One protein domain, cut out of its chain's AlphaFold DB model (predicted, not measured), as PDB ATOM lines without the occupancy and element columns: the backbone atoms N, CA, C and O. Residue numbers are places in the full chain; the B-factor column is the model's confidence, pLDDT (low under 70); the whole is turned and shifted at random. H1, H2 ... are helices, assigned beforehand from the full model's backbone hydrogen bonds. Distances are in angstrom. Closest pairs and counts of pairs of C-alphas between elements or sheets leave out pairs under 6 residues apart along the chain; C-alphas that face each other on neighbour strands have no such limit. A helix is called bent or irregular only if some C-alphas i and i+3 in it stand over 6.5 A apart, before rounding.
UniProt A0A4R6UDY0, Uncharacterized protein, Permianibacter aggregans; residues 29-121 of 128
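AT A GLANCE: This is residues 29 to 121 of the 128 residues of an uncharacterized protein of Permianibacter aggregans (UniProt A0A4R6UDY0). Three long helices lie side by side in one flat row, running alternately in opposite directions, with H2 in the middle, H1 along one side of it and H3 along the other. The row is loosely made on the H3 side, where H2 and H3 have few close C-alphas, and residues 87 to 92, in the long link between H2 and H3, stick out. The printed part has 93 residues with three named helices, in the order H1, H2, H3, and no named strand; its class is all helix. It is loose, with a radius of gyration of the C-alphas of 16.6 A, and its C-alphas span 49 by 31 by 15 A, a flat outline.

IN THESE COORDINATES: Begin with the longest helix, H2, residues 52 to 80: find C-alpha 52 at (39.121, -26.878, 5.235), and from there the helix runs 42.0 A to C-alpha 80 at (59.697, -33.820, -30.711). Before it in the chain comes H1, residues 29 to 48, 29.1 A from first to last C-alpha; look for its first C-alpha at (62.894, -29.772, -18.661). After H2 comes H3, residues 95 to 121, 39.2 A long, which ends at C-alpha 121 at (28.935, -23.302, 4.223). No helix is bent or irregular.

HOW THE PARTS SIT: Start again from H2. H1 and H2 touch, with 22 pairs of C-alphas within 8 A; look at Ile 46 and Arg 55, whose C-alphas are the closest of the two helices, 5.5 A apart. Their lines stand at a shallow tilt of 17 degrees, opposite ways, and the two form a helical hairpin. H2 and H3 touch with 4 pairs of C-alphas within 8 A; the closest C-alphas are those of Arg 74 and Ile 96, 6.8 A apart. Their lines stand at a shallow tilt of 9 degrees, opposite ways, and these two also form a helical hairpin. From centre to centre H1 and H2 are 10.0 A apart, and H2 and H3 are 12.5 A apart. H1 and H3 are apart. In the backbones of H1, H2 and H3, every O i to N i+4 pair is within hydrogen-bond range.

THE WHOLE: The two C-alphas farthest apart are those of Leu 50 and Ala 87, at 50.2 A. The printed part has no cut. The link from H1 to H2 is tight, with 3 residues, while the link from H2 to H3, residues 81 to 94, is long; within it residues 87 to 92 stand free. The mean pLDDT of the printed part is 81.5, and in the B-factor column you will find values under 70 at residues 83 to 84 and 119 to 121.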
ATOM      1  N   LYS A  29      62.302 -29.062 -19.802       85.81
ATOM      2  CA  LYS A  29      62.894 -29.772 -18.661       85.81
ATOM      3  C   LYS A  29      63.000 -28.876 -17.425       85.81
ATOM      4  O   LYS A  29      62.759 -29.330 -16.303       85.81
ATOM      5  N   THR A  30      63.339 -27.606 -17.627       87.50
ATOM      6  CA  THR A  30      63.437 -26.607 -16.559       87.50
ATOM      7  C   THR A  30      62.062 -26.311 -15.961       87.50
ATOM      8  O   THR A  30      61.906 -26.369 -14.737       87.50
ATOM      9  N   GLU A  31      61.050 -26.085 -16.800       87.38
ATOM     10  CA  GLU A  31      59.686 -25.803 -16.332       87.38
ATOM     11  C   GLU A  31      59.074 -27.017 -15.611       87.38
ATOM     12  O   GLU A  31      58.495 -26.881 -14.530       87.38
ATOM     13  N   LEU A  32      59.298 -28.239 -16.108       88.00
ATOM     14  CA  LEU A  32      58.871 -29.467 -15.425       88.00
ATOM     15  C   LEU A  32      59.531 -29.643 -14.054       88.00
ATOM     16  O   LEU A  32      58.865 -30.049 -13.097       88.00
ATOM     17  N   SER A  33      60.821 -29.318 -13.931       88.12
ATOM     18  CA  SER A  33      61.540 -29.374 -12.653       88.12
ATOM     19  C   SER A  33      60.988 -28.365 -11.644       88.12
ATOM     20  O   SER A  33      60.747 -28.704 -10.481       88.12
ATOM     21  N   LYS A  34      60.725 -27.131 -12.090       89.56
ATOM     22  CA  LYS A  34      60.095 -26.080 -11.283       89.56
ATOM     23  C   LYS A  34      58.708 -26.506 -10.800       89.56
ATOM     24  O   LYS A  34      58.453 -26.474  -9.594       89.56
ATOM     25  N   ASN A  35      57.861 -26.996 -11.702       87.75
ATOM     26  CA  ASN A  35      56.526 -27.474 -11.357       87.75
ATOM     27  C   ASN A  35      56.567 -28.664 -10.383       87.75
ATOM     28  O   ASN A  35      55.757 -28.750  -9.462       87.75
ATOM     29  N   LEU A  36      57.537 -29.575 -10.526       87.62
ATOM     30  CA  LEU A  36      57.724 -30.677  -9.580       87.62
ATOM     31  C   LEU A  36      58.082 -30.170  -8.174       87.62
ATOM     32  O   LEU A  36      57.532 -30.666  -7.190       87.62
ATOM     33  N   LYS A  37      58.980 -29.184  -8.064       89.50
ATOM     34  CA  LYS A  37      59.328 -28.567  -6.773       89.50
ATOM     35  C   LYS A  37      58.112 -27.900  -6.130       89.50
ATOM     36  O   LYS A  37      57.843 -28.146  -4.957       89.50
ATOM     37  N   GLN A  38      57.348 -27.126  -6.901       89.50
ATOM     38  CA  GLN A  38      56.123 -26.471  -6.429       89.50
ATOM     39  C   GLN A  38      55.065 -27.489  -5.985       89.50
ATOM     40  O   GLN A  38      54.488 -27.343  -4.912       89.50
ATOM     41  N   SER A  39      54.875 -28.574  -6.740       88.44
ATOM     42  CA  SER A  39      53.958 -29.656  -6.368       88.44
ATOM     43  C   SER A  39      54.347 -30.325  -5.047       88.44
ATOM     44  O   SER A  39      53.463 -30.622  -4.246       88.44
ATOM     45  N   LYS A  40      55.644 -30.556  -4.795       88.75
ATOM     46  CA  LYS A  40      56.119 -31.116  -3.518       88.75
ATOM     47  C   LYS A  40      55.876 -30.160  -2.350       88.75
ATOM     48  O   LYS A  40      55.439 -30.601  -1.292       88.75
ATOM     49  N   ALA A  41      56.124 -28.865  -2.552       87.19
ATOM     50  CA  ALA A  41      55.873 -27.843  -1.540       87.19
ATOM     51  C   ALA A  41      54.380 -27.745  -1.185       87.19
ATOM     52  O   ALA A  41      54.029 -27.740  -0.008       87.19
ATOM     53  N   LEU A  42      53.498 -27.756  -2.192       87.25
ATOM     54  CA  LEU A  42      52.047 -27.743  -1.987       87.25
ATOM     55  C   LEU A  42      51.556 -28.996  -1.263       87.25
ATOM     56  O   LEU A  42      50.741 -28.885  -0.355       87.25
ATOM     57  N   HIS A  43      52.092 -30.174  -1.591       82.81
ATOM     58  CA  HIS A  43      51.723 -31.405  -0.893       82.81
ATOM     59  C   HIS A  43      52.057 -31.344   0.608       82.81
ATOM     60  O   HIS A  43      51.236 -31.716   1.444       82.81
ATOM     61  N   ALA A  44      53.229 -30.807   0.966       85.56
ATOM     62  CA  ALA A  44      53.591 -30.574   2.363       85.56
ATOM     63  C   ALA A  44      52.672 -29.535   3.037       85.56
ATOM     64  O   ALA A  44      52.236 -29.746   4.167       85.56
ATOM     65  N   ALA A  45      52.333 -28.448   2.335       85.12
ATOM     66  CA  ALA A  45      51.447 -27.402   2.847       85.12
ATOM     67  C   ALA A  45      50.011 -27.900   3.088       85.12
ATOM     68  O   ALA A  45      49.404 -27.551   4.097       85.12
ATOM     69  N   ILE A  46      49.477 -28.753   2.207       83.25
ATOM     70  CA  ILE A  46      48.143 -29.358   2.359       83.25
ATOM     71  C   ILE A  46      48.089 -30.192   3.639       83.25
ATOM     72  O   ILE A  46      47.175 -30.011   4.445       83.25
ATOM     73  N   ASN A  47      49.096 -31.042   3.858       79.62
ATOM     74  CA  ASN A  47      49.185 -31.895   5.045       79.62
ATOM     75  C   ASN A  47      49.339 -31.085   6.346       79.62
ATOM     76  O   ASN A  47      48.900 -31.542   7.398       79.62
ATOM     77  N   GLY A  48      49.933 -29.888   6.277       79.38
ATOM     78  CA  GLY A  48      50.089 -28.973   7.414       79.38
ATOM     79  C   GLY A  48      48.944 -27.972   7.625       79.38
ATOM     80  O   GLY A  48      48.971 -27.224   8.599       79.38
ATOM     81  N   SER A  49      47.953 -27.913   6.730       80.19
ATOM     82  CA  SER A  49      46.866 -26.925   6.802       80.19
ATOM     83  C   SER A  49      45.876 -27.215   7.939       80.19
ATOM     84  O   SER A  49      45.514 -28.368   8.194       80.19
ATOM     85  N   LEU A  50      45.395 -26.161   8.606       72.75
ATOM     86  CA  LEU A  50      44.602 -26.280   9.838       72.75
ATOM     87  C   LEU A  50      43.086 -26.200   9.621       72.75
ATOM     88  O   LEU A  50      42.331 -26.645  10.481       72.75
ATOM     89  N   ASN A  51      42.625 -25.667   8.486       85.31
ATOM     90  CA  ASN A  51      41.198 -25.577   8.178       85.31
ATOM     91  C   ASN A  51      40.883 -25.973   6.731       85.31
ATOM     92  O   ASN A  51      41.740 -25.934   5.847       85.31
ATOM     93  N   THR A  52      39.626 -26.357   6.510       79.50
ATOM     94  CA  THR A  52      39.121 -26.878   5.235       79.50
ATOM     95  C   THR A  52      39.265 -25.883   4.082       79.50
ATOM     96  O   THR A  52      39.599 -26.298   2.977       79.50
ATOM     97  N   GLN A  53      39.088 -24.584   4.336       79.75
ATOM     98  CA  GLN A  53      39.163 -23.547   3.303       79.75
ATOM     99  C   GLN A  53      40.588 -23.396   2.752       79.75
ATOM    100  O   GLN A  53      40.805 -23.470   1.546       79.75
ATOM    101  N   GLN A  54      41.582 -23.288   3.636       81.44
ATOM    102  CA  GLN A  54      42.996 -23.244   3.250       81.44
ATOM    103  C   GLN A  54      43.416 -24.522   2.523       81.44
ATOM    104  O   GLN A  54      44.137 -24.486   1.528       81.44
ATOM    105  N   ARG A  55      42.944 -25.672   3.011       80.38
ATOM    106  CA  ARG A  55      43.211 -26.984   2.419       80.38
ATOM    107  C   ARG A  55      42.660 -27.058   0.983       80.38
ATOM    108  O   ARG A  55      43.337 -27.586   0.103       80.38
ATOM    109  N   LEU A  56      41.497 -26.453   0.726       79.50
ATOM    110  CA  LEU A  56      40.880 -26.350  -0.600       79.50
ATOM    111  C   LEU A  56      41.651 -25.416  -1.544       79.50
ATOM    112  O   LEU A  56      41.946 -25.802  -2.673       79.50
ATOM    113  N   GLU A  57      42.033 -24.223  -1.089       82.19
ATOM    114  CA  GLU A  57      42.835 -23.284  -1.889       82.19
ATOM    115  C   GLU A  57      44.172 -23.903  -2.320       82.19
ATOM    116  O   GLU A  57      44.602 -23.757  -3.469       82.19
ATOM    117  N   LEU A  58      44.820 -24.642  -1.416       84.94
ATOM    118  CA  LEU A  58      46.065 -25.351  -1.701       84.94
ATOM    119  C   LEU A  58      45.863 -26.505  -2.695       84.94
ATOM    120  O   LEU A  58      46.702 -26.698  -3.577       84.94
ATOM    121  N   LEU A  59      44.750 -27.238  -2.607       82.56
ATOM    122  CA  LEU A  59      44.398 -28.272  -3.587       82.56
ATOM    123  C   LEU A  59      44.152 -27.674  -4.978       82.56
ATOM    124  O   LEU A  59      44.674 -28.189  -5.964       82.56
ATOM    125  N   GLN A  60      43.446 -26.544  -5.068       82.06
ATOM    126  CA  GLN A  60      43.256 -25.830  -6.335       82.06
ATOM    127  C   GLN A  60      44.590 -25.358  -6.931       82.06
ATOM    128  O   GLN A  60      44.805 -25.454  -8.140       82.06
ATOM    129  N   GLN A  61      45.517 -24.875  -6.097       86.44
ATOM    130  CA  GLN A  61      46.873 -24.548  -6.544       86.44
ATOM    131  C   GLN A  61      47.613 -25.789  -7.052       86.44
ATOM    132  O   GLN A  61      48.267 -25.723  -8.093       86.44
ATOM    133  N   GLN A  62      47.496 -26.923  -6.358       84.25
ATOM    134  CA  GLN A  62      48.149 -28.166  -6.762       84.25
ATOM    135  C   GLN A  62      47.646 -28.648  -8.124       84.25
ATOM    136  O   GLN A  62      48.459 -29.043  -8.957       84.25
ATOM    137  N   VAL A  63      46.341 -28.557  -8.380       85.44
ATOM    138  CA  VAL A  63      45.752 -28.895  -9.681       85.44
ATOM    139  C   VAL A  63      46.332 -28.007 -10.777       85.44
ATOM    140  O   VAL A  63      46.828 -28.545 -11.761       85.44
ATOM    141  N   ARG A  64      46.373 -26.681 -10.591       84.19
ATOM    142  CA  ARG A  64      46.956 -25.765 -11.592       84.19
ATOM    143  C   ARG A  64      48.405 -26.121 -11.939       84.19
ATOM    144  O   ARG A  64      48.813 -26.054 -13.096       84.19
ATOM    145  N   ILE A  65      49.199 -26.543 -10.951       86.75
ATOM    146  CA  ILE A  65      50.570 -27.018 -11.194       86.75
ATOM    147  C   ILE A  65      50.586 -28.324 -12.003       86.75
ATOM    148  O   ILE A  65      51.461 -28.503 -12.852       86.75
ATOM    149  N   LEU A  66      49.650 -29.243 -11.763       85.81
ATOM    150  CA  LEU A  66      49.533 -30.483 -12.538       85.81
ATOM    151  C   LEU A  66      49.094 -30.214 -13.983       85.81
ATOM    152  O   LEU A  66      49.713 -30.760 -14.894       85.81
ATOM    153  N   GLU A  67      48.117 -29.331 -14.196       84.06
ATOM    154  CA  GLU A  67      47.694 -28.866 -15.525       84.06
ATOM    155  C   GLU A  67      48.889 -28.303 -16.305       84.06
ATOM    156  O   GLU A  67      49.203 -28.771 -17.400       84.06
ATOM    157  N   ASN A  68      49.650 -27.388 -15.694       85.56
ATOM    158  CA  ASN A  68      50.840 -26.802 -16.314       85.56
ATOM    159  C   ASN A  68      51.900 -27.853 -16.683       85.56
ATOM    160  O   ASN A  68      52.541 -27.748 -17.732       85.56
ATOM    161  N   ARG A  69      52.094 -28.889 -15.851       86.50
ATOM    162  CA  ARG A  69      53.017 -29.998 -16.166       86.50
ATOM    163  C   ARG A  69      52.554 -30.784 -17.381       86.50
ATOM    164  O   ARG A  69      53.389 -31.127 -18.214       86.50
ATOM    165  N   ILE A  70      51.260 -31.074 -17.473       87.06
ATOM    166  CA  ILE A  70      50.693 -31.845 -18.581       87.06
ATOM    167  C   ILE A  70      50.769 -31.037 -19.880       87.06
ATOM    168  O   ILE A  70      51.222 -31.581 -20.885       87.06
ATOM    169  N   HIS A  71      50.453 -29.739 -19.854       86.19
ATOM    170  CA  HIS A  71      50.636 -28.863 -21.015       86.19
ATOM    171  C   HIS A  71      52.103 -28.773 -21.451       86.19
ATOM    172  O   HIS A  71      52.406 -28.969 -22.622       86.19
ATOM    173  N   THR A  72      53.038 -28.597 -20.509       85.81
ATOM    174  CA  THR A  72      54.478 -28.556 -20.831       85.81
ATOM    175  C   THR A  72      54.955 -29.864 -21.475       85.81
ATOM    176  O   THR A  72      55.702 -29.839 -22.452       85.81
ATOM    177  N   LEU A  73      54.525 -31.016 -20.943       84.19
ATOM    178  CA  LEU A  73      54.850 -32.331 -21.510       84.19
ATOM    179  C   LEU A  73      54.263 -32.501 -22.906       84.19
ATOM    180  O   LEU A  73      54.950 -32.960 -23.812       84.19
ATOM    181  N   ARG A  74      52.998 -32.130 -23.079       85.00
ATOM    182  CA  ARG A  74      52.317 -32.178 -24.365       85.00
ATOM    183  C   ARG A  74      53.040 -31.331 -25.408       85.00
ATOM    184  O   ARG A  74      53.318 -31.839 -26.490       85.00
ATOM    185  N   ASP A  75      53.354 -30.081 -25.095       84.38
ATOM    186  CA  ASP A  75      54.004 -29.172 -26.038       84.38
ATOM    187  C   ASP A  75      55.395 -29.683 -26.435       84.38
ATOM    188  O   ASP A  75      55.787 -29.587 -27.600       84.38
ATOM    189  N   ALA A  76      56.123 -30.288 -25.488       84.56
ATOM    190  CA  ALA A  76      57.379 -30.978 -25.769       84.56
ATOM    191  C   ALA A  76      57.170 -32.193 -26.693       84.56
ATOM    192  O   ALA A  76      57.866 -32.319 -27.696       84.56
ATOM    193  N   MET A  77      56.167 -33.040 -26.427       82.19
ATOM    194  CA  MET A  77      55.856 -34.200 -27.273       82.19
ATOM    195  C   MET A  77      55.448 -33.809 -28.694       82.19
ATOM    196  O   MET A  77      55.887 -34.450 -29.642       82.19
ATOM    197  N   ILE A  78      54.630 -32.767 -28.866       81.75
ATOM    198  CA  ILE A  78      54.231 -32.278 -30.197       81.75
ATOM    199  C   ILE A  78      55.457 -31.776 -30.967       81.75
ATOM    200  O   ILE A  78      55.555 -31.999 -32.173       81.75
ATOM    201  N   ARG A  79      56.392 -31.110 -30.280       82.56
ATOM    202  CA  ARG A  79      57.627 -30.599 -30.882       82.56
ATOM    203  C   ARG A  79      58.563 -31.722 -31.317       82.56
ATOM    204  O   ARG A  79      59.060 -31.680 -32.439       82.56
ATOM    205  N   ASP A  80      58.779 -32.707 -30.452       80.88
ATOM    206  CA  ASP A  80      59.697 -33.820 -30.711       80.88
ATOM    207  C   ASP A  80      59.090 -34.851 -31.678       80.88
ATOM    208  O   ASP A  80      59.805 -35.503 -32.439       80.88
ATOM    209  N   PHE A  81      57.759 -34.975 -31.690       80.12
ATOM    210  CA  PHE A  81      57.029 -35.953 -32.491       80.12
ATOM    211  C   PHE A  81      55.803 -35.331 -33.190       80.12
ATOM    212  O   PHE A  81      54.660 -35.719 -32.922       80.12
ATOM    213  N   PRO A  82      56.000 -34.428 -34.172       70.06
ATOM    214  CA  PRO A  82      54.913 -33.707 -34.857       70.06
ATOM    215  C   PRO A  82      53.963 -34.613 -35.662       70.06
ATOM    216  O   PRO A  82      52.911 -34.183 -36.147       70.06
ATOM    217  N   HIS A  83      54.327 -35.887 -35.821       68.50
ATOM    218  CA  HIS A  83      53.543 -36.903 -36.511       68.50
ATOM    219  C   HIS A  83      52.669 -37.752 -35.578       68.50
ATOM    220  O   HIS A  83      51.931 -38.596 -36.086       68.50
ATOM    221  N   VAL A  84      52.704 -37.553 -34.252       69.94
ATOM    222  CA  VAL A  84      51.817 -38.255 -33.303       69.94
ATOM    223  C   VAL A  84      50.397 -37.715 -33.465       69.94
ATOM    224  O   VAL A  84      49.945 -36.809 -32.775       69.94
ATOM    225  N   LYS A  85      49.713 -38.266 -34.463       70.94
ATOM    226  CA  LYS A  85      48.324 -38.000 -34.832       70.94
ATOM    227  C   LYS A  85      47.529 -39.290 -34.677       70.94
ATOM    228  O   LYS A  85      48.106 -40.377 -34.692       70.94
ATOM    229  N   GLU A  86      46.206 -39.175 -34.609       77.38
ATOM    230  CA  GLU A  86      45.284 -40.318 -34.524       77.38
ATOM    231  C   GLU A  86      45.624 -41.436 -35.525       77.38
ATOM    232  O   GLU A  86      45.699 -42.605 -35.155       77.38
ATOM    233  N   ALA A  87      45.933 -41.061 -36.771       78.81
ATOM    234  CA  ALA A  87      46.267 -41.980 -37.859       78.81
ATOM    235  C   ALA A  87      47.523 -42.842 -37.615       78.81
ATOM    236  O   ALA A  87      47.668 -43.887 -38.241       78.81
ATOM    237  N   MET A  88      48.420 -42.420 -36.720       73.94
ATOM    238  CA  MET A  88      49.631 -43.163 -36.344       73.94
ATOM    239  C   MET A  88      49.434 -44.001 -35.072       73.94
ATOM    240  O   MET A  88      50.297 -44.800 -34.711       73.94
ATOM    241  N   SER A  89      48.304 -43.843 -34.376       78.00
ATOM    242  CA  SER A  89      47.952 -44.686 -33.238       78.00
ATOM    243  C   SER A  89      47.404 -46.025 -33.723       78.00
ATOM    244  O   SER A  89      46.439 -46.077 -34.486       78.00
ATOM    245  N   ARG A  90      47.933 -47.130 -33.182       85.56
ATOM    246  CA  ARG A  90      47.362 -48.479 -33.368       85.56
ATOM    247  C   ARG A  90      45.871 -48.538 -33.006       85.56
ATOM    248  O   ARG A  90      45.137 -49.340 -33.572       85.56
ATOM    249  N   TYR A  91      45.446 -47.701 -32.065       86.62
ATOM    250  CA  TYR A  91      44.087 -47.664 -31.535       86.62
ATOM    251  C   TYR A  91      43.235 -46.548 -32.140       86.62
ATOM    252  O   TYR A  91      42.096 -46.385 -31.717       86.62
ATOM    253  N   ARG A  92      43.767 -45.784 -33.108       84.88
ATOM    254  CA  ARG A  92      43.122 -44.579 -33.656       84.88
ATOM    255  C   ARG A  92      42.738 -43.584 -32.562       84.88
ATOM    256  O   ARG A  92      41.626 -43.080 -32.503       84.88
ATOM    257  N   ILE A  93      43.681 -43.340 -31.657       83.56
ATOM    258  CA  ILE A  93      43.520 -42.392 -30.560       83.56
ATOM    259  C   ILE A  93      44.373 -41.156 -30.823       83.56
ATOM    260  O   ILE A  93      45.581 -41.258 -31.052       83.56
ATOM    261  N   ASN A  94      43.756 -39.981 -30.717       84.31
ATOM    262  CA  ASN A  94      44.474 -38.721 -30.600       84.31
ATOM    263  C   ASN A  94      44.819 -38.457 -29.124       84.31
ATOM    264  O   ASN A  94      44.050 -37.850 -28.386       84.31
ATOM    265  N   TYR A  95      45.981 -38.943 -28.680       80.25
ATOM    266  CA  TYR A  95      46.402 -38.854 -27.275       80.25
ATOM    267  C   TYR A  95      46.489 -37.414 -26.758       80.25
ATOM    268  O   TYR A  95      46.228 -37.165 -25.582       80.25
ATOM    269  N   ILE A  96      46.851 -36.469 -27.630       82.94
ATOM    270  CA  ILE A  96      46.936 -35.048 -27.294       82.94
ATOM    271  C   ILE A  96      45.538 -34.502 -27.009       82.94
ATOM    272  O   ILE A  96      45.335 -33.928 -25.943       82.94
ATOM    273  N   ASP A  97      44.593 -34.741 -27.916       84.12
ATOM    274  CA  ASP A  97      43.201 -34.296 -27.790       84.12
ATOM    275  C   ASP A  97      42.526 -34.876 -26.540       84.12
ATOM    276  O   ASP A  97      42.037 -34.121 -25.706       84.12
ATOM    277  N   ILE A  98      42.640 -36.193 -26.315       85.44
ATOM    278  CA  ILE A  98      42.097 -36.836 -25.105       85.44
ATOM    279  C   ILE A  98      42.705 -36.240 -23.829       85.44
ATOM    280  O   ILE A  98      42.018 -36.083 -22.820       85.44
ATOM    281  N   THR A  99      43.997 -35.902 -23.850       83.56
ATOM    282  CA  THR A  99      44.645 -35.259 -22.701       83.56
ATOM    283  C   THR A  99      44.045 -33.877 -22.434       83.56
ATOM    284  O   THR A  99      43.804 -33.552 -21.277       83.56
ATOM    285  N   ASP A 100      43.754 -33.083 -23.470       81.25
ATOM    286  CA  ASP A 100      43.095 -31.777 -23.307       81.25
ATOM    287  C   ASP A 100      41.696 -31.906 -22.732       81.25
ATOM    288  O   ASP A 100      41.368 -31.224 -21.762       81.25
ATOM    289  N   THR A 101      40.870 -32.775 -23.317       85.88
ATOM    290  CA  THR A 101      39.481 -32.932 -22.874       85.88
ATOM    291  C   THR A 101      39.440 -33.404 -21.426       85.88
ATOM    292  O   THR A 101      38.703 -32.852 -20.619       85.88
ATOM    293  N   THR A 102      40.325 -34.336 -21.054       83.88
ATOM    294  CA  THR A 102      40.451 -34.812 -19.669       83.88
ATOM    295  C   THR A 102      40.874 -33.695 -18.706       83.88
ATOM    296  O   THR A 102      40.387 -33.641 -17.579       83.88
ATOM    297  N   LEU A 103      41.775 -32.793 -19.121       81.81
ATOM    298  CA  LEU A 103      42.163 -31.635 -18.303       81.81
ATOM    299  C   LEU A 103      40.996 -30.660 -18.104       81.81
ATOM    300  O   LEU A 103      40.800 -30.163 -16.996       81.81
ATOM    301  N   VAL A 104      40.204 -30.415 -19.150       84.25
ATOM    302  CA  VAL A 104      38.989 -29.591 -19.061       84.25
ATOM    303  C   VAL A 104      37.986 -30.209 -18.085       84.25
ATOM    304  O   VAL A 104      37.501 -29.507 -17.196       84.25
ATOM    305  N   ASP A 105      37.731 -31.514 -18.191       81.00
ATOM    306  CA  ASP A 105      36.813 -32.238 -17.303       81.00
ATOM    307  C   ASP A 105      37.292 -32.212 -15.840       81.00
ATOM    308  O   ASP A 105      36.494 -32.021 -14.914       81.00
ATOM    309  N   LEU A 106      38.605 -32.342 -15.608       82.56
ATOM    310  CA  LEU A 106      39.201 -32.230 -14.273       82.56
ATOM    311  C   LEU A 106      38.960 -30.840 -13.672       82.56
ATOM    312  O   LEU A 106      38.530 -30.734 -12.521       82.56
ATOM    313  N   LYS A 107      39.199 -29.778 -14.448       79.06
ATOM    314  CA  LYS A 107      38.964 -28.398 -14.010       79.06
ATOM    315  C   LYS A 107      37.494 -28.165 -13.656       79.06
ATOM    316  O   LYS A 107      37.208 -27.640 -12.580       79.06
ATOM    317  N   GLN A 108      36.571 -28.611 -14.507       81.75
ATOM    318  CA  GLN A 108      35.131 -28.509 -14.252       81.75
ATOM    319  C   GLN A 108      34.717 -29.258 -12.980       81.75
ATOM    320  O   GLN A 108      33.963 -28.730 -12.166       81.75
ATOM    321  N   THR A 109      35.249 -30.465 -12.769       78.50
ATOM    322  CA  THR A 109      34.976 -31.261 -11.562       78.50
ATOM    323  C   THR A 109      35.405 -30.514 -10.296       78.50
ATOM    324  O   THR A 109      34.687 -30.496  -9.297       78.50
ATOM    325  N   LEU A 110      36.554 -29.840 -10.327       76.00
ATOM    326  CA  LEU A 110      37.051 -29.069  -9.186       76.00
ATOM    327  C   LEU A 110      36.242 -27.796  -8.929       76.00
ATOM    328  O   LEU A 110      36.020 -27.437  -7.772       76.00
ATOM    329  N   GLU A 111      35.779 -27.127  -9.984       78.88
ATOM    330  CA  GLU A 111      34.860 -25.989  -9.874       78.88
ATOM    331  C   GLU A 111      33.528 -26.418  -9.239       78.88
ATOM    332  O   GLU A 111      33.042 -25.749  -8.325       78.88
ATOM    333  N   GLN A 112      32.988 -27.576  -9.635       78.12
ATOM    334  CA  GLN A 112      31.789 -28.164  -9.029       78.12
ATOM    335  C   GLN A 112      31.998 -28.508  -7.550       78.12
ATOM    336  O   GLN A 112      31.158 -28.171  -6.717       78.12
ATOM    337  N   MET A 113      33.131 -29.125  -7.191       76.88
ATOM    338  CA  MET A 113      33.469 -29.398  -5.788       76.88
ATOM    339  C   MET A 113      33.531 -28.110  -4.958       76.88
ATOM    340  O   MET A 113      33.000 -28.059  -3.850       76.88
ATOM    341  N   ASN A 114      34.142 -27.053  -5.499       74.06
ATOM    342  CA  ASN A 114      34.228 -25.759  -4.831       74.06
ATOM    343  C   ASN A 114      32.844 -25.114  -4.629       74.06
ATOM    344  O   ASN A 114      32.572 -24.564  -3.559       74.06
ATOM    345  N   ALA A 115      31.963 -25.205  -5.629       76.75
ATOM    346  CA  ALA A 115      30.594 -24.706  -5.540       76.75
ATOM    347  C   ALA A 115      29.792 -25.435  -4.447       76.75
ATOM    348  O   ALA A 115      29.237 -24.782  -3.566       76.75
ATOM    349  N   LEU A 116      29.830 -26.773  -4.425       75.06
ATOM    350  CA  LEU A 116      29.137 -27.592  -3.418       75.06
ATOM    351  C   LEU A 116      29.591 -27.282  -1.986       75.06
ATOM    352  O   LEU A 116      28.782 -27.221  -1.060       75.06
ATOM    353  N   MET A 117      30.892 -27.069  -1.787       70.12
ATOM    354  CA  MET A 117      31.425 -26.704  -0.474       70.12
ATOM    355  C   MET A 117      31.004 -25.292  -0.054       70.12
ATOM    356  O   MET A 117      30.680 -25.072   1.111       70.12
ATOM    357  N   SER A 118      30.952 -24.357  -1.003       72.31
ATOM    358  CA  SER A 118      30.498 -22.984  -0.753       72.31
ATOM    359  C   SER A 118      29.010 -22.939  -0.384       72.31
ATOM    360  O   SER A 118      28.624 -22.234   0.549       72.31
ATOM    361  N   GLU A 119      28.180 -23.744  -1.050       66.88
ATOM    362  CA  GLU A 119      26.757 -23.913  -0.728       66.88
ATOM    363  C   GLU A 119      26.549 -24.575   0.644       66.88
ATOM    364  O   GLU A 119      25.712 -24.129   1.429       66.88
ATOM    365  N   SER A 120      27.354 -25.585   0.990       57.09
ATOM    366  CA  SER A 120      27.308 -26.235   2.308       57.09
ATOM    367  C   SER A 120      27.697 -25.297   3.459       57.09
ATOM    368  O   SER A 120      27.203 -25.478   4.573       57.09
ATOM    369  N   SER A 121      28.576 -24.318   3.226       56.53
ATOM    370  CA  SER A 121      28.935 -23.302   4.223       56.53
ATOM    371  C   SER A 121      27.857 -22.225   4.395       56.53
ATOM    372  O   SER A 121      27.719 -21.690   5.491       56.53
TER     373      SER A 121